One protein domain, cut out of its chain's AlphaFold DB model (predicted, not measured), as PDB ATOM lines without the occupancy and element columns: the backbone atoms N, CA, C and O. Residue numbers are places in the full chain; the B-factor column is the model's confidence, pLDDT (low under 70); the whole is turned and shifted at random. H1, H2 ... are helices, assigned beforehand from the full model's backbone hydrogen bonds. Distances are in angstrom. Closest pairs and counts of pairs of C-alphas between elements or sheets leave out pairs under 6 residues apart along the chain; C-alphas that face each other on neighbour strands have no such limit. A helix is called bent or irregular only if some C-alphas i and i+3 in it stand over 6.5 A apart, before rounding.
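Overview. This is residues 4 to 121 of the 264 residues of an uncharacterized protein of Candidatus Latescibacteria bacterium (UniProt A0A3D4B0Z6). Three long helices, H4, H5 and H6, lie side by side in an up-and-down bundle, and H3, one half of a helical hairpin with H2, packs on H6 on the side away from H5. The short helix H1 packs on H6 near residues 101 to 105, and the long link from H1 to H2 runs past that end of the bundle, while the link from H4 to H5 makes the opposite end of the long axis. The printed part has 118 residues, with six named helices in the order H1 to H6 and no named strand, and its class is all helix. It is compact, with a radius of gyration of the C-alphas of 14.0 A, and elongated in outline, spanning 47 by 28 by 24 A.

Arrangement. Start at H6, residues 100 to 120, the hub, which touches five other helices. It shares the greatest length, 21 residues, with H5, residues 78 to 98. Look at His 95 and Ala 103, the closest C-alphas of H5 and H6, 4.8 A apart: the two touch as a hairpin at a shallow tilt of 5 degrees, opposite ways. H4, residues 52 to 69, forms another hairpin with H5; they touch at a shallow tilt of 15 degrees, opposite ways, and their closest C-alphas are those of Ser 63 and Phe 85, 4.9 A apart. H4 also touches H6, running the same way at 19 degrees, closest at the C-alphas of Ile 52 and Ala 104, 6.7 A. H4, H5 and H6 form a bundle of three helices, up and down, each helix running against the one before it in the chain. Go next to H3, residues 35 to 47, which touches H6 at a shallow tilt of 26 degrees, opposite ways, closest at the C-alphas of Phe 39 and Phe 108, 6.5 A. H2, residues 23 to 30, forms a hairpin with H3 at a steep tilt of 38 degrees, touching residues 37 to 42 of H3 alone; the C-alphas of Ile 30 and Ala 38 come closest, at 4.4 A. H2 and H6 only just touch, with 3 pairs of C-alphas within 8 A, the closest being Ile 30 and Ala 111 at 6.0 A, and residues 111 to 115 of H6 alone take part. H1, residues 4 to 10, touches residues 101 to 105 of H6 alone, closest at the C-alphas of Leu 8 and Ser 101, 6.7 A. H3 and H5 are apart. Every O i to N i+4 pair is within hydrogen-bond range in H1, H2, H3 and H4; in H5 it is 15 of 17 and in H6 14 of 17.

Along the chain. Find C-alpha 4 at (213.398, 183.094, 255.477), where H1 begins. H2 follows after the link, and H3 runs 18.1 A from its first to its last C-alpha. H4 begins at C-alpha 52, (204.845, 195.347, 261.451), and is 25.7 A long. H5, 28.3 A long, has a kink of 35 degrees near residue 92; it is neither bent nor irregular, but only just, with C-alphas 89 and 92 at 6.0 A. H6 is 30.6 A long and ends at C-alpha 120, (212.716, 204.734, 237.361); it is irregular, with C-alphas 116 and 119 at 7.3 A.

Size, cuts and confidence. The two C-alphas farthest apart are those of Ser 10 and Asp 73, 47.4 A. The printed part has no cut. Look for the long link at residues 11 to 22, between H1 and H2; the link from H4 to H5 is short, and the other three are tight. The mean pLDDT of the printed part is 89.8, and residues 14 to 19 and residue 74 are under 70.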
ATOM      1  N   ILE A   4     214.164 181.998 254.843       77.75
ATOM      2  CA  ILE A   4     213.398 183.094 255.477       77.75
ATOM      3  C   ILE A   4     211.982 182.637 255.860       77.75
ATOM      4  O   ILE A   4     211.441 183.032 256.888       77.75
ATOM      5  N   LEU A   5     211.352 181.813 255.019       70.31
ATOM      6  CA  LEU A   5     209.957 181.402 255.212       70.31
ATOM      7  C   LEU A   5     209.712 180.609 256.511       70.31
ATOM      8  O   LEU A   5     208.742 180.939 257.194       70.31
ATOM      9  N   PRO A   6     210.555 179.625 256.894       73.62
ATOM     10  CA  PRO A   6     210.384 178.908 258.160       73.62
ATOM     11  C   PRO A   6     210.501 179.831 259.382       73.62
ATOM     12  O   PRO A   6     209.730 179.711 260.337       73.62
ATOM     13  N   ASP A   7     211.417 180.800 259.330       75.88
ATOM     14  CA  ASP A   7     211.608 181.783 260.397       75.88
ATOM     15  C   ASP A   7     210.357 182.664 260.553       75.88
ATOM     16  O   ASP A   7     209.847 182.815 261.661       75.88
ATOM     17  N   LEU A   8     209.773 183.153 259.452       77.69
ATOM     18  CA  LEU A   8     208.533 183.947 259.477       77.69
ATOM     19  C   LEU A   8     207.305 183.175 259.986       77.69
ATOM     20  O   LEU A   8     206.368 183.788 260.500       77.69
ATOM     21  N   GLU A   9     207.262 181.857 259.793       77.94
ATOM     22  CA  GLU A   9     206.174 180.997 260.282       77.94
ATOM     23  C   GLU A   9     206.272 180.718 261.777       77.94
ATOM     24  O   GLU A   9     205.250 180.607 262.450       77.94
ATOM     25  N   SER A  10     207.496 180.619 262.288       75.31
ATOM     26  CA  SER A  10     207.769 180.338 263.698       75.31
ATOM     27  C   SER A  10     207.882 181.592 264.575       75.31
ATOM     28  O   SER A  10     207.892 181.472 265.800       75.31
ATOM     29  N   HIS A  11     207.960 182.784 263.970       79.56
ATOM     30  CA  HIS A  11     208.142 184.046 264.681       79.56
ATOM     31  C   HIS A  11     206.926 184.428 265.543       79.56
ATOM     32  O   HIS A  11     205.781 184.410 265.082       79.56
ATOM     33  N   ASP A  12     207.182 184.840 266.787       78.94
ATOM     34  CA  ASP A  12     206.157 185.365 267.690       78.94
ATOM     35  C   ASP A  12     205.947 186.870 267.467       78.94
ATOM     36  O   ASP A  12     206.607 187.722 268.063       78.94
ATOM     37  N   TYR A  13     204.964 187.196 266.630       76.38
ATOM     38  CA  TYR A  13     204.547 188.574 266.356       76.38
ATOM     39  C   TYR A  13     203.870 189.271 267.559       76.38
ATOM     40  O   TYR A  13     203.449 190.421 267.439       76.38
ATOM     41  N   GLY A  14     203.722 188.603 268.710       59.34
ATOM     42  CA  GLY A  14     203.211 189.182 269.954       59.34
ATOM     43  C   GLY A  14     204.228 190.043 270.718       59.34
ATOM     44  O   GLY A  14     203.826 190.809 271.593       59.34
ATOM     45  N   VAL A  15     205.522 189.972 270.370       55.81
ATOM     46  CA  VAL A  15     206.637 190.682 271.041       55.81
ATOM     47  C   VAL A  15     207.051 191.961 270.285       55.81
ATOM     48  O   VAL A  15     208.201 192.380 270.336       55.81
ATOM     49  N   ASN A  16     206.115 192.609 269.579       59.22
ATOM     50  CA  ASN A  16     206.334 193.853 268.817       59.22
ATOM     51  C   ASN A  16     206.551 195.073 269.737       59.22
ATOM     52  O   ASN A  16     205.735 195.995 269.776       59.22
ATOM     53  N   THR A  17     207.616 195.067 270.530       56.31
ATOM     54  CA  THR A  17     207.913 196.115 271.515       56.31
ATOM     55  C   THR A  17     208.917 197.139 271.005       56.31
ATOM     56  O   THR A  17     209.070 198.186 271.637       56.31
ATOM     57  N   ARG A  18     209.582 196.874 269.871       69.31
ATOM     58  CA  ARG A  18     210.651 197.730 269.363       69.31
ATOM     59  C   ARG A  18     210.135 198.727 268.329       69.31
ATOM     60  O   ARG A  18     209.692 198.357 267.239       69.31
ATOM     61  N   THR A  19     210.172 200.006 268.694       65.19
ATOM     62  CA  THR A  19     209.856 201.136 267.804       65.19
ATOM     63  C   THR A  19     211.112 201.787 267.234       65.19
ATOM     64  O   THR A  19     211.033 202.451 266.207       65.19
ATOM     65  N   ASP A  20     212.268 201.587 267.875       73.62
ATOM     66  CA  ASP A  20     213.565 202.064 267.410       73.62
ATOM     67  C   ASP A  20     214.187 201.057 266.435       73.62
ATOM     68  O   ASP A  20     214.514 199.922 266.783       73.62
ATOM     69  N   TYR A  21     214.359 201.474 265.190       87.94
ATOM     70  CA  TYR A  21     215.142 200.743 264.207       87.94
ATOM     71  C   TYR A  21     215.744 201.736 263.211       87.94
ATOM     72  O   TYR A  21     215.291 202.878 263.115       87.94
ATOM     73  N   ASP A  22     216.785 201.314 262.500       91.25
ATOM     74  CA  ASP A  22     217.454 202.154 261.510       91.25
ATOM     75  C   ASP A  22     216.631 202.203 260.209       91.25
ATOM     76  O   ASP A  22     216.767 201.356 259.320       91.25
ATOM     77  N   GLU A  23     215.709 203.169 260.141       93.12
ATOM     78  CA  GLU A  23     214.836 203.386 258.981       93.12
ATOM     79  C   GLU A  23     215.634 203.752 257.726       93.12
ATOM     80  O   GLU A  23     215.323 203.267 256.637       93.12
ATOM     81  N   ASP A  24     216.694 204.545 257.874       94.00
ATOM     82  CA  ASP A  24     217.526 204.963 256.750       94.00
ATOM     83  C   ASP A  24     218.298 203.774 256.167       94.00
ATOM     84  O   ASP A  24     218.311 203.592 254.947       94.00
ATOM     85  N   ALA A  25     218.855 202.899 257.013       94.12
ATOM     86  CA  ALA A  25     219.494 201.669 256.550       94.12
ATOM     87  C   ALA A  25     218.505 200.719 255.855       94.12
ATOM     88  O   ALA A  25     218.871 200.079 254.862       94.12
ATOM     89  N   LEU A  26     217.256 200.635 256.337       95.06
ATOM     90  CA  LEU A  26     216.199 199.861 255.681       95.06
ATOM     91  C   LEU A  26     215.882 200.437 254.291       95.06
ATOM     92  O   LEU A  26     215.883 199.695 253.307       95.06
ATOM     93  N   VAL A  27     215.647 201.748 254.196       95.56
ATOM     94  CA  VAL A  27     215.331 202.448 252.939       95.56
ATOM     95  C   VAL A  27     216.470 202.316 251.925       95.56
ATOM     96  O   VAL A  27     216.223 201.990 250.761       95.56
ATOM     97  N   GLU A  28     217.720 202.508 252.355       95.06
ATOM     98  CA  GLU A  28     218.898 202.367 251.494       95.06
ATOM     99  C   GLU A  28     219.031 200.945 250.944       95.06
ATOM    100  O   GLU A  28     219.286 200.750 249.754       95.06
ATOM    101  N   ALA A  29     218.822 199.938 251.790       95.19
ATOM    102  CA  ALA A  29     218.897 198.547 251.379       95.19
ATOM    103  C   ALA A  29     217.766 198.154 250.415       95.19
ATOM    104  O   ALA A  29     218.048 197.479 249.424       95.19
ATOM    105  N   ILE A  30     216.523 198.601 250.649       94.75
ATOM    106  CA  ILE A  30     215.378 198.344 249.753       94.75
ATOM    107  C   ILE A  30     215.617 198.930 248.356       94.75
ATOM    108  O   ILE A  30     215.305 198.285 247.358       94.75
ATOM    109  N   LEU A  31     216.183 200.138 248.274       93.75
ATOM    110  CA  LEU A  31     216.478 200.809 247.003       93.75
ATOM    111  C   LEU A  31     217.796 200.361 246.356       93.75
ATOM    112  O   LEU A  31     218.138 200.828 245.265       93.75
ATOM    113  N   SER A  32     218.550 199.479 247.009       91.69
ATOM    114  CA  SER A  32     219.824 199.003 246.484       91.69
ATOM    115  C   SER A  32     219.643 198.065 245.284       91.69
ATOM    116  O   SER A  32     218.580 197.500 245.034       91.69
ATOM    117  N   VAL A  33     220.723 197.860 244.528       91.94
ATOM    118  CA  VAL A  33     220.760 196.884 243.422       91.94
ATOM    119  C   VAL A  33     220.883 195.432 243.901       91.94
ATOM    120  O   VAL A  33     220.884 194.520 243.075       91.94
ATOM    121  N   ASP A  34     220.967 195.215 245.212       93.19
ATOM    122  CA  ASP A  34     221.122 193.911 245.840       93.19
ATOM    123  C   ASP A  34     219.808 193.489 246.520       93.19
ATOM    124  O   ASP A  34     219.453 193.948 247.609       93.19
ATOM    125  N   ILE A  35     219.073 192.588 245.863       92.62
ATOM    126  CA  ILE A  35     217.803 192.070 246.384       92.62
ATOM    127  C   ILE A  35     217.992 191.205 247.636       92.62
ATOM    128  O   ILE A  35     217.091 191.141 248.474       92.62
ATOM    129  N   GLU A  36     219.150 190.559 247.798       93.94
ATOM    130  CA  GLU A  36     219.453 189.785 249.003       93.94
ATOM    131  C   GLU A  36     219.662 190.726 250.185       93.94
ATOM    132  O   GLU A  36     219.128 190.465 251.264       93.94
ATOM    133  N   ARG A  37     220.330 191.869 249.968       94.25
ATOM    134  CA  ARG A  37     220.425 192.946 250.964       94.25
ATOM    135  C   ARG A  37     219.039 193.469 251.342       94.25
ATOM    136  O   ARG A  37     218.741 193.535 252.533       94.25
ATOM    137  N   ALA A  38     218.187 193.787 250.364       92.75
ATOM    138  CA  ALA A  38     216.826 194.280 250.604       92.75
ATOM    139  C   ALA A  38     215.985 193.291 251.433       92.75
ATOM    140  O   ALA A  38     215.349 193.668 252.415       92.75
ATOM    141  N   PHE A  39     216.003 192.004 251.078       95.25
ATOM    142  CA  PHE A  39     215.265 190.981 251.823       95.25
ATOM    143  C   PHE A  39     215.891 190.705 253.192       95.25
ATOM    144  O   PHE A  39     215.168 190.483 254.163       95.25
ATOM    145  N   GLY A  40     217.220 190.741 253.286       93.50
ATOM    146  CA  GLY A  40     217.965 190.536 254.522       93.50
ATOM    147  C   GLY A  40     217.611 191.565 255.591       93.50
ATOM    148  O   GLY A  40     217.327 191.178 256.722       93.50
ATOM    149  N   VAL A  41     217.545 192.856 255.241       93.62
ATOM    150  CA  VAL A  41     217.185 193.907 256.208       93.62
ATOM    151  C   VAL A  41     215.726 193.824 256.659       93.62
ATOM    152  O   VAL A  41     215.454 194.012 257.842       93.62
ATOM    153  N   VAL A  42     214.793 193.475 255.763       94.88
ATOM    154  CA  VAL A  42     213.375 193.280 256.121       94.88
ATOM    155  C   VAL A  42     213.245 192.097 257.074       94.88
ATOM    156  O   VAL A  42     212.585 192.198 258.108       94.88
ATOM    157  N   HIS A  43     213.914 190.985 256.758       94.00
ATOM    158  CA  HIS A  43     213.930 189.806 257.616       94.00
ATOM    159  C   HIS A  43     214.526 190.117 258.992       94.00
ATOM    160  O   HIS A  43     213.936 189.755 260.008       94.00
ATOM    161  N   GLN A  44     215.659 190.818 259.029       91.88
ATOM    162  CA  GLN A  44     216.330 191.167 260.273       91.88
ATOM    163  C   GLN A  44     215.474 192.100 261.137       91.88
ATOM    164  O   GLN A  44     215.341 191.847 262.330       91.88
ATOM    165  N   ALA A  45     214.822 193.107 260.547       92.62
ATOM    166  CA  ALA A  45     213.923 193.999 261.277       92.62
ATOM    167  C   ALA A  45     212.746 193.236 261.914       92.62
ATOM    168  O   ALA A  45     212.438 193.439 263.087       92.62
ATOM    169  N   ILE A  46     212.133 192.302 261.178       91.69
ATOM    170  CA  ILE A  46     211.073 191.438 261.723       91.69
ATOM    171  C   ILE A  46     211.630 190.576 262.862       91.69
ATOM    172  O   ILE A  46     211.050 190.525 263.940       91.69
ATOM    173  N   LYS A  47     212.787 189.939 262.659       89.19
ATOM    174  CA  LYS A  47     213.427 189.070 263.656       89.19
ATOM    175  C   LYS A  47     213.780 189.804 264.952       89.19
ATOM    176  O   LYS A  47     213.699 189.213 266.025       89.19
ATOM    177  N   GLU A  48     214.154 191.076 264.855       88.19
ATOM    178  CA  GLU A  48     214.441 191.953 265.994       88.19
ATOM    179  C   GLU A  48     213.182 192.476 266.709       88.19
ATOM    180  O   GLU A  48     213.305 193.178 267.713       88.19
ATOM    181  N   GLY A  49     211.984 192.125 266.232       88.31
ATOM    182  CA  GLY A  49     210.716 192.510 266.852       88.31
ATOM    183  C   GLY A  49     210.267 193.934 266.517       88.31
ATOM    184  O   GLY A  49     209.516 194.537 267.290       88.31
ATOM    185  N   VAL A  50     210.723 194.494 265.386       90.19
ATOM    186  CA  VAL A  50     210.207 195.775 264.887       90.19
ATOM    187  C   VAL A  50     208.735 195.608 264.524       90.19
ATOM    188  O   VAL A  50     208.355 194.695 263.789       90.19
ATOM    189  N   SER A  51     207.897 196.521 265.017       88.44
ATOM    190  CA  SER A  51     206.458 196.499 264.747       88.44
ATOM    191  C   SER A  51     206.150 196.435 263.246       88.44
ATOM    192  O   SER A  51     206.578 197.294 262.472       88.44
ATOM    193  N   ILE A  52     205.310 195.475 262.841       91.69
ATOM    194  CA  ILE A  52     204.845 195.347 261.451       91.69
ATOM    195  C   ILE A  52     204.159 196.633 260.975       91.69
ATOM    196  O   ILE A  52     204.363 197.050 259.839       91.69
ATOM    197  N   HIS A  53     203.409 197.318 261.843       90.88
ATOM    198  CA  HIS A  53     202.806 198.607 261.498       90.88
ATOM    199  C   HIS A  53     203.851 199.680 261.189       90.88
ATOM    200  O   HIS A  53     203.623 200.491 260.294       90.88
ATOM    201  N   ARG A  54     204.988 199.678 261.898       89.44
ATOM    202  CA  ARG A  54     206.069 200.636 261.654       89.44
ATOM    203  C   ARG A  54     206.742 200.359 260.314       89.44
ATOM    204  O   ARG A  54     206.900 201.292 259.534       89.44
ATOM    205  N   LEU A  55     207.033 199.091 260.019       94.25
ATOM    206  CA  LEU A  55     207.565 198.684 258.718       94.25
ATOM    207  C   LEU A  55     206.600 199.059 257.583       94.25
ATOM    208  O   LEU A  55     207.025 199.662 256.603       94.25
ATOM    209  N   ILE A  56     205.297 198.792 257.730       95.69
ATOM    210  CA  ILE A  56     204.281 199.202 256.744       95.69
ATOM    211  C   ILE A  56     204.323 200.717 256.517       95.69
ATOM    212  O   ILE A  56     204.400 201.146 255.368       95.69
ATOM    213  N   THR A  57     204.322 201.523 257.587       94.62
ATOM    214  CA  THR A  57     204.415 202.987 257.478       94.62
ATOM    215  C   THR A  57     205.655 203.405 256.684       94.62
ATOM    216  O   THR A  57     205.548 204.240 255.792       94.62
ATOM    217  N   THR A  58     206.815 202.801 256.928       95.69
ATOM    218  CA  THR A  58     208.042 203.125 256.186       95.69
ATOM    219  C   THR A  58     207.939 202.776 254.704       95.69
ATOM    220  O   THR A  58     208.299 203.596 253.866       95.69
ATOM    221  N   PHE A  59     207.387 201.614 254.345       97.81
ATOM    222  CA  PHE A  59     207.165 201.250 252.938       97.81
ATOM    223  C   PHE A  59     206.177 202.190 252.233       97.81
ATOM    224  O   PHE A  59     206.387 202.568 251.077       97.81
ATOM    225  N   VAL A  60     205.114 202.592 252.932       97.75
ATOM    226  CA  VAL A  60     204.131 203.569 252.447       97.75
ATOM    227  C   VAL A  60     204.803 204.916 252.184       97.75
ATOM    228  O   VAL A  60     204.659 205.469 251.093       97.75
ATOM    229  N   LEU A  61     205.562 205.427 253.154       97.12
ATOM    230  CA  LEU A  61     206.232 206.722 253.051       97.12
ATOM    231  C   LEU A  61     207.363 206.708 252.020       97.12
ATOM    232  O   LEU A  61     207.503 207.675 251.280       97.12
ATOM    233  N   LEU A  62     208.105 205.606 251.897       97.50
ATOM    234  CA  LEU A  62     209.096 205.404 250.841       97.50
ATOM    235  C   LEU A  62     208.455 205.481 249.450       97.50
ATOM    236  O   LEU A  62     208.948 206.187 248.571       97.50
ATOM    237  N   SER A  63     207.339 204.781 249.254       97.69
ATOM    238  CA  SER A  63     206.625 204.776 247.972       97.69
ATOM    239  C   SER A  63     206.037 206.159 247.659       97.69
ATOM    240  O   SER A  63     206.150 206.654 246.538       97.69
ATOM    241  N   ALA A  64     205.475 206.833 248.667       97.25
ATOM    242  CA  ALA A  64     204.974 208.197 248.537       97.25
ATOM    243  C   ALA A  64     206.094 209.206 248.233       97.25
ATOM    244  O   ALA A  64     205.909 210.094 247.406       97.25
ATOM    245  N   ASP A  65     207.268 209.059 248.848       96.69
ATOM    246  CA  ASP A  65     208.441 209.896 248.587       96.69
ATOM    247  C   ASP A  65     208.973 209.708 247.162       96.69
ATOM    248  O   ASP A  65     209.285 210.687 246.479       96.69
ATOM    249  N   ARG A  66     208.977 208.469 246.656       95.56
ATOM    250  CA  ARG A  66     209.278 208.184 245.246       95.56
ATOM    251  C   ARG A  66     208.279 208.874 244.316       95.56
ATOM    252  O   ARG A  66     208.697 209.594 243.411       95.56
ATOM    253  N   MET A  67     206.974 208.763 244.577       95.38
ATOM    254  CA  MET A  67     205.948 209.508 243.826       95.38
ATOM    255  C   MET A  67     206.159 211.027 243.904       95.38
ATOM    256  O   MET A  67     206.046 211.730 242.901       95.38
ATOM    257  N   ALA A  68     206.505 211.546 245.082       94.94
ATOM    258  CA  ALA A  68     206.728 212.966 245.319       94.94
ATOM    259  C   ALA A  68     207.975 213.513 244.611       94.94
ATOM    260  O   ALA A  68     208.059 214.726 244.416       94.94
ATOM    261  N   ARG A  69     208.914 212.661 244.176       93.06
ATOM    262  CA  ARG A  69     210.193 213.059 243.557       93.06
ATOM    263  C   ARG A  69     210.451 212.491 242.160       93.06
ATOM    264  O   ARG A  69     211.498 212.790 241.593       93.06
ATOM    265  N   THR A  70     209.521 211.732 241.583       90.44
ATOM    266  CA  THR A  70     209.696 211.191 240.226       90.44
ATOM    267  C   THR A  70     209.910 212.311 239.193       90.44
ATOM    268  O   THR A  70     209.304 213.376 239.328       90.44
ATOM    269  N   PRO A  71     210.784 212.162 238.189       83.56
ATOM    270  CA  PRO A  71     210.866 213.104 237.072       83.56
ATOM    271  C   PRO A  71     209.565 213.115 236.252       83.56
ATOM    272  O   PRO A  71     208.946 212.073 236.081       83.56
ATOM    273  N   VAL A  72     209.148 214.277 235.740       78.94
ATOM    274  CA  VAL A  72     207.873 214.447 234.994       78.94
ATOM    275  C   VAL A  72     208.046 214.703 233.496       78.94
ATOM    276  O   VAL A  72     207.072 214.717 232.760       78.94
ATOM    277  N   ASP A  73     209.283 214.864 233.027       74.25
ATOM    278  CA  ASP A  73     209.596 215.126 231.611       74.25
ATOM    279  C   ASP A  73     209.787 213.844 230.770       74.25
ATOM    280  O   ASP A  73     210.160 213.902 229.599       74.25
ATOM    281  N   VAL A  74     209.578 212.671 231.370       67.38
ATOM    282  CA  VAL A  74     209.736 211.342 230.755       67.38
ATOM    283  C   VAL A  74     208.555 210.453 231.145       67.38
ATOM    284  O   VAL A  74     207.746 210.850 231.979       67.38
ATOM    285  N   ASP A  75     208.458 209.241 230.582       74.06
ATOM    286  CA  ASP A  75     207.565 208.219 231.142       74.06
ATOM    287  C   ASP A  75     207.985 207.941 232.592       74.06
ATOM    288  O   ASP A  75     208.954 207.230 232.866       74.06
ATOM    289  N   ALA A  76     207.272 208.581 233.514       75.69
ATOM    290  CA  ALA A  76     207.613 208.650 234.926       75.69
ATOM    291  C   ALA A  76     207.368 207.325 235.663       75.69
ATOM    292  O   ALA A  76     207.601 207.245 236.871       75.69
ATOM    293  N   GLY A  77     206.851 206.298 234.971       88.19
ATOM    294  CA  GLY A  77     206.546 205.006 235.574       88.19
ATOM    295  C   GLY A  77     205.405 205.087 236.588       88.19
ATOM    296  O   GLY A  77     205.382 204.329 237.553       88.19
ATOM    297  N   TRP A  78     204.441 205.997 236.403       91.19
ATOM    298  CA  TRP A  78     203.361 206.221 237.372       91.19
ATOM    299  C   TRP A  78     202.541 204.976 237.704       91.19
ATOM    300  O   TRP A  78     202.082 204.845 238.837       91.19
ATOM    301  N   GLY A  79     202.361 204.061 236.747       91.44
ATOM    302  CA  GLY A  79     201.698 202.780 237.004       91.44
ATOM    303  C   GLY A  79     202.477 201.915 237.998       91.44
ATOM    304  O   GLY A  79     201.879 201.345 238.908       91.44
ATOM    305  N   SER A  80     203.806 201.870 237.871       93.94
ATOM    306  CA  SER A  80     204.694 201.203 238.828       93.94
ATOM    307  C   SER A  80     204.629 201.877 240.199       93.94
ATOM    308  O   SER A  80     204.263 201.238 241.181       93.94
ATOM    309  N   LEU A  81     204.853 203.195 240.259       95.38
ATOM    310  CA  LEU A  81     204.881 203.954 241.517       95.38
ATOM    311  C   LEU A  81     203.554 203.892 242.284       95.38
ATOM    312  O   LEU A  81     203.532 203.750 243.506       95.38
ATOM    313  N   SER A  82     202.425 203.975 241.575       94.81
ATOM    314  CA  SER A  82     201.112 203.840 242.204       94.81
ATOM    315  C   SER A  82     200.857 202.409 242.679       94.81
ATOM    316  O   SER A  82     200.226 202.226 243.720       94.81
ATOM    317  N   THR A  83     201.372 201.394 241.978       96.56
ATOM    318  CA  THR A  83     201.283 199.994 242.416       96.56
ATOM    319  C   THR A  83     202.137 199.751 243.661       96.56
ATOM    320  O   THR A  83     201.627 199.153 244.607       96.56
ATOM    321  N   GLU A  84     203.373 200.265 243.713       97.06
ATOM    322  CA  GLU A  84     204.237 200.244 244.907       97.06
ATOM    323  C   GLU A  84     203.493 200.810 246.125       97.06
ATOM    324  O   GLU A  84     203.321 200.128 247.142       97.06
ATOM    325  N   PHE A  85     202.971 202.033 245.984       98.12
ATOM    326  CA  PHE A  85     202.275 202.745 247.050       98.12
ATOM    327  C   PHE A  85     201.014 202.017 247.529       98.12
ATOM    328  O   PHE A  85     200.825 201.808 248.729       98.12
ATOM    329  N   ASN A  86     200.158 201.586 246.599       97.56
ATOM    330  CA  ASN A  86     198.914 200.901 246.945       97.56
ATOM    331  C   ASN A  86     199.162 199.509 247.543       97.56
ATOM    332  O   ASN A  86     198.415 199.097 248.435       97.56
ATOM    333  N   LEU A  87     200.195 198.787 247.091       97.81
ATOM    334  CA  LEU A  87     200.594 197.513 247.687       97.81
ATOM    335  C   LEU A  87     201.036 197.720 249.136       97.81
ATOM    336  O   LEU A  87     200.521 197.033 250.016       97.81
ATOM    337  N   ALA A  88     201.928 198.685 249.382       98.12
ATOM    338  CA  ALA A  88     202.412 199.010 250.721       98.12
ATOM    339  C   ALA A  88     201.261 199.383 251.672       98.12
ATOM    340  O   ALA A  88     201.144 198.794 252.745       98.12
ATOM    341  N   ALA A  89     200.362 200.281 251.258       97.38
ATOM    342  CA  ALA A  89     199.210 200.683 252.071       97.38
ATOM    343  C   ALA A  89     198.252 199.508 252.348       97.38
ATOM    344  O   ALA A  89     197.769 199.315 253.467       97.38
ATOM    345  N   SER A  90     198.035 198.638 251.356       97.38
ATOM    346  CA  SER A  90     197.159 197.467 251.497       97.38
ATOM    347  C   SER A  90     197.668 196.443 252.519       97.38
ATOM    348  O   SER A  90     196.873 195.647 253.028       97.38
ATOM    349  N   LEU A  91     198.958 196.471 252.879       97.62
ATOM    350  CA  LEU A  91     199.508 195.595 253.917       97.62
ATOM    351  C   LEU A  91     198.869 195.833 255.285       97.62
ATOM    352  O   LEU A  91     198.802 194.904 256.088       97.62
ATOM    353  N   ARG A  92     198.340 197.032 255.549       94.50
ATOM    354  CA  ARG A  92     197.630 197.311 256.800       94.50
ATOM    355  C   ARG A  92     196.310 196.544 256.887       94.50
ATOM    356  O   ARG A  92     195.990 195.981 257.932       94.50
ATOM    357  N   LEU A  93     195.594 196.421 255.770       94.94
ATOM    358  CA  LEU A  93     194.405 195.569 255.668       94.94
ATOM    359  C   LEU A  93     194.787 194.087 255.696       94.94
ATOM    360  O   LEU A  93     194.113 193.291 256.345       94.94
ATOM    361  N   ALA A  94     195.885 193.712 255.033       96.56
ATOM    362  CA  ALA A  94     196.407 192.349 255.096       96.56
ATOM    363  C   ALA A  94     196.748 191.954 256.541       96.56
ATOM    364  O   ALA A  94     196.431 190.847 256.960       96.56
ATOM    365  N   HIS A  95     197.304 192.877 257.327       94.38
ATOM    366  CA  HIS A  95     197.526 192.692 258.757       94.38
ATOM    367  C   HIS A  95     196.202 192.543 259.514       94.38
ATOM    368  O   HIS A  95     196.042 191.615 260.301       94.38
ATOM    369  N   GLN A  96     195.238 193.432 259.264       94.12
ATOM    370  CA  GLN A  96     193.946 193.437 259.953       94.12
ATOM    371  C   GLN A  96     193.142 192.148 259.732       94.12
ATOM    372  O   GLN A  96     192.559 191.625 260.679       94.12
ATOM    373  N   TYR A  97     193.090 191.649 258.496       96.50
ATOM    374  CA  TYR A  97     192.225 190.525 258.123       96.50
ATOM    375  C   TYR A  97     192.968 189.197 257.960       96.50
ATOM    376  O   TYR A  97     192.383 188.142 258.188       96.50
ATOM    377  N   GLY A  98     194.239 189.232 257.558       93.00
ATOM    378  CA  GLY A  98     195.096 188.056 257.374       93.00
ATOM    379  C   GLY A  98     196.073 187.809 258.526       93.00
ATOM    380  O   GLY A  98     196.672 186.739 258.600       93.00
ATOM    381  N   GLY A  99     196.227 188.769 259.440       92.69
ATOM    382  CA  GLY A  99     197.135 188.682 260.579       92.69
ATOM    383  C   GLY A  99     198.577 189.117 260.271       92.69
ATOM    384  O   GLY A  99     198.954 189.340 259.114       92.69
ATOM    385  N   PRO A 100     199.420 189.224 261.313       90.94
ATOM    386  CA  PRO A 100     200.765 189.789 261.207       90.94
ATOM    387  C   PRO A 100     201.705 188.987 260.303       90.94
ATOM    388  O   PRO A 100     202.463 189.587 259.547       90.94
ATOM    389  N   SER A 101     201.612 187.653 260.293       91.69
ATOM    390  CA  SER A 101     202.440 186.810 259.413       91.69
ATOM    391  C   SER A 101     202.153 187.059 257.925       91.69
ATOM    392  O   SER A 101     203.073 187.102 257.106       91.69
ATOM    393  N   VAL A 102     200.885 187.289 257.556       94.12
ATOM    394  CA  VAL A 102     200.507 187.601 256.168       94.12
ATOM    395  C   VAL A 102     201.058 188.964 255.758       94.12
ATOM    396  O   VAL A 102     201.655 189.085 254.688       94.12
ATOM    397  N   ALA A 103     200.925 189.976 256.617       95.50
ATOM    398  CA  ALA A 103     201.497 191.295 256.364       95.50
ATOM    399  C   ALA A 103     203.031 191.265 256.282       95.50
ATOM    400  O   ALA A 103     203.601 191.883 255.385       95.50
ATOM    401  N   ALA A 104     203.693 190.486 257.144       94.75
ATOM    402  CA  ALA A 104     205.140 190.298 257.126       94.75
ATOM    403  C   ALA A 104     205.628 189.711 255.793       94.75
ATOM    404  O   ALA A 104     206.560 190.236 255.194       94.75
ATOM    405  N   ARG A 105     204.953 188.682 255.263       95.19
ATOM    406  CA  ARG A 105     205.227 188.157 253.909       95.19
ATOM    407  C   ARG A 105     204.972 189.212 252.831       95.19
ATOM    408  O   ARG A 105     205.740 189.331 251.881       95.19
ATOM    409  N   GLY A 106     203.913 190.000 252.999       97.00
ATOM    410  CA  GLY A 106     203.582 191.119 252.124       97.00
ATOM    411  C   GLY A 106     204.681 192.185 252.030       97.00
ATOM    412  O   GLY A 106     204.895 192.719 250.944       97.00
ATOM    413  N   LEU A 107     205.442 192.435 253.103       97.38
ATOM    414  CA  LEU A 107     206.590 193.356 253.073       97.38
ATOM    415  C   LEU A 107     207.679 192.894 252.091       97.38
ATOM    416  O   LEU A 107     208.259 193.723 251.397       97.38
ATOM    417  N   PHE A 108     207.913 191.586 251.949       96.94
ATOM    418  CA  PHE A 108     208.849 191.065 250.943       96.94
ATOM    419  C   PHE A 108     208.334 191.269 249.514       96.94
ATOM    420  O   PHE A 108     209.123 191.541 248.612       96.94
ATOM    421  N   HIS A 109     207.017 191.191 249.298       96.81
ATOM    422  CA  HIS A 109     206.419 191.524 248.003       96.81
ATOM    423  C   HIS A 109     206.533 193.017 247.687       96.81
ATOM    424  O   HIS A 109     206.863 193.371 246.557       96.81
ATOM    425  N   ALA A 110     206.320 193.887 248.678       97.75
ATOM    426  CA  ALA A 110     206.530 195.322 248.519       97.75
ATOM    427  C   ALA A 110     208.007 195.644 248.224       97.75
ATOM    428  O   ALA A 110     208.294 196.397 247.297       97.75
ATOM    429  N   ALA A 111     208.945 195.005 248.934       97.38
ATOM    430  CA  ALA A 111     210.382 195.162 248.698       97.38
ATOM    431  C   ALA A 111     210.782 194.700 247.293       97.38
ATOM    432  O   ALA A 111     211.530 195.387 246.604       97.38
ATOM    433  N   TRP A 112     210.242 193.564 246.847       96.56
ATOM    434  CA  TRP A 112     210.456 193.064 245.493       96.56
ATOM    435  C   TRP A 112     209.961 194.043 244.430       96.56
ATOM    436  O   TRP A 112     210.661 194.273 243.446       96.56
ATOM    437  N   LEU A 113     208.765 194.608 244.612       96.31
ATOM    438  CA  LEU A 113     208.186 195.528 243.639       96.31
ATOM    439  C   LEU A 113     209.022 196.810 243.526       96.31
ATOM    440  O   LEU A 113     209.455 197.148 242.430       96.31
ATOM    441  N   ILE A 114     209.367 197.434 244.658       95.75
ATOM    442  CA  ILE A 114     210.244 198.617 244.688       95.75
ATOM    443  C   ILE A 114     211.605 198.312 244.038       95.75
ATOM    444  O   ILE A 114     212.130 199.117 243.266       95.75
ATOM    445  N   PHE A 115     212.172 197.129 244.300       93.62
ATOM    446  CA  PHE A 115     213.411 196.687 243.664       93.62
ATOM    447  C   PHE A 115     213.273 196.526 242.145       93.62
ATOM    448  O   PHE A 115     214.181 196.903 241.395       93.62
ATOM    449  N   ALA A 116     212.169 195.941 241.674       93.62
ATOM    450  CA  ALA A 116     211.896 195.752 240.252       93.62
ATOM    451  C   ALA A 116     211.753 197.098 239.528       93.62
ATOM    452  O   ALA A 116     212.266 197.254 238.422       93.62
ATOM    453  N   ASP A 117     211.171 198.088 240.199       93.62
ATOM    454  CA  ASP A 117     210.916 199.436 239.694       93.62
ATOM    455  C   ASP A 117     212.082 200.423 239.911       93.62
ATOM    456  O   ASP A 117     211.964 201.637 239.724       93.62
ATOM    457  N   ARG A 118     213.281 199.919 240.238       90.19
ATOM    458  CA  ARG A 118     214.501 200.745 240.325       90.19
ATOM    459  C   ARG A 118     214.902 201.396 239.000       90.19
ATOM    460  O   ARG A 118     215.678 202.347 239.007       90.19
ATOM    461  N   TRP A 119     214.390 200.900 237.871       89.06
ATOM    462  CA  TRP A 119     214.641 201.468 236.541       89.06
ATOM    463  C   TRP A 119     214.160 202.925 236.421       89.06
ATOM    464  O   TRP A 119     214.724 203.671 235.627       89.06
ATOM    465  N   ILE A 120     213.193 203.342 237.253       89.06
ATOM    466  CA  ILE A 120     212.716 204.734 237.361       89.06
ATOM    467  C   ILE A 120     213.834 205.659 237.895       89.06
ATOM    468  O   ILE A 120     213.817 206.866 237.671       89.06
ATOM    469  N   ASN A 121     214.854 205.088 238.549       87.50
ATOM    470  CA  ASN A 121     216.105 205.746 238.932       87.50
ATOM    471  C   ASN A 121     215.922 207.004 239.806       87.50
ATOM    472  O   ASN A 121     216.565 208.034 239.602       87.50
TER     473      ASN A 121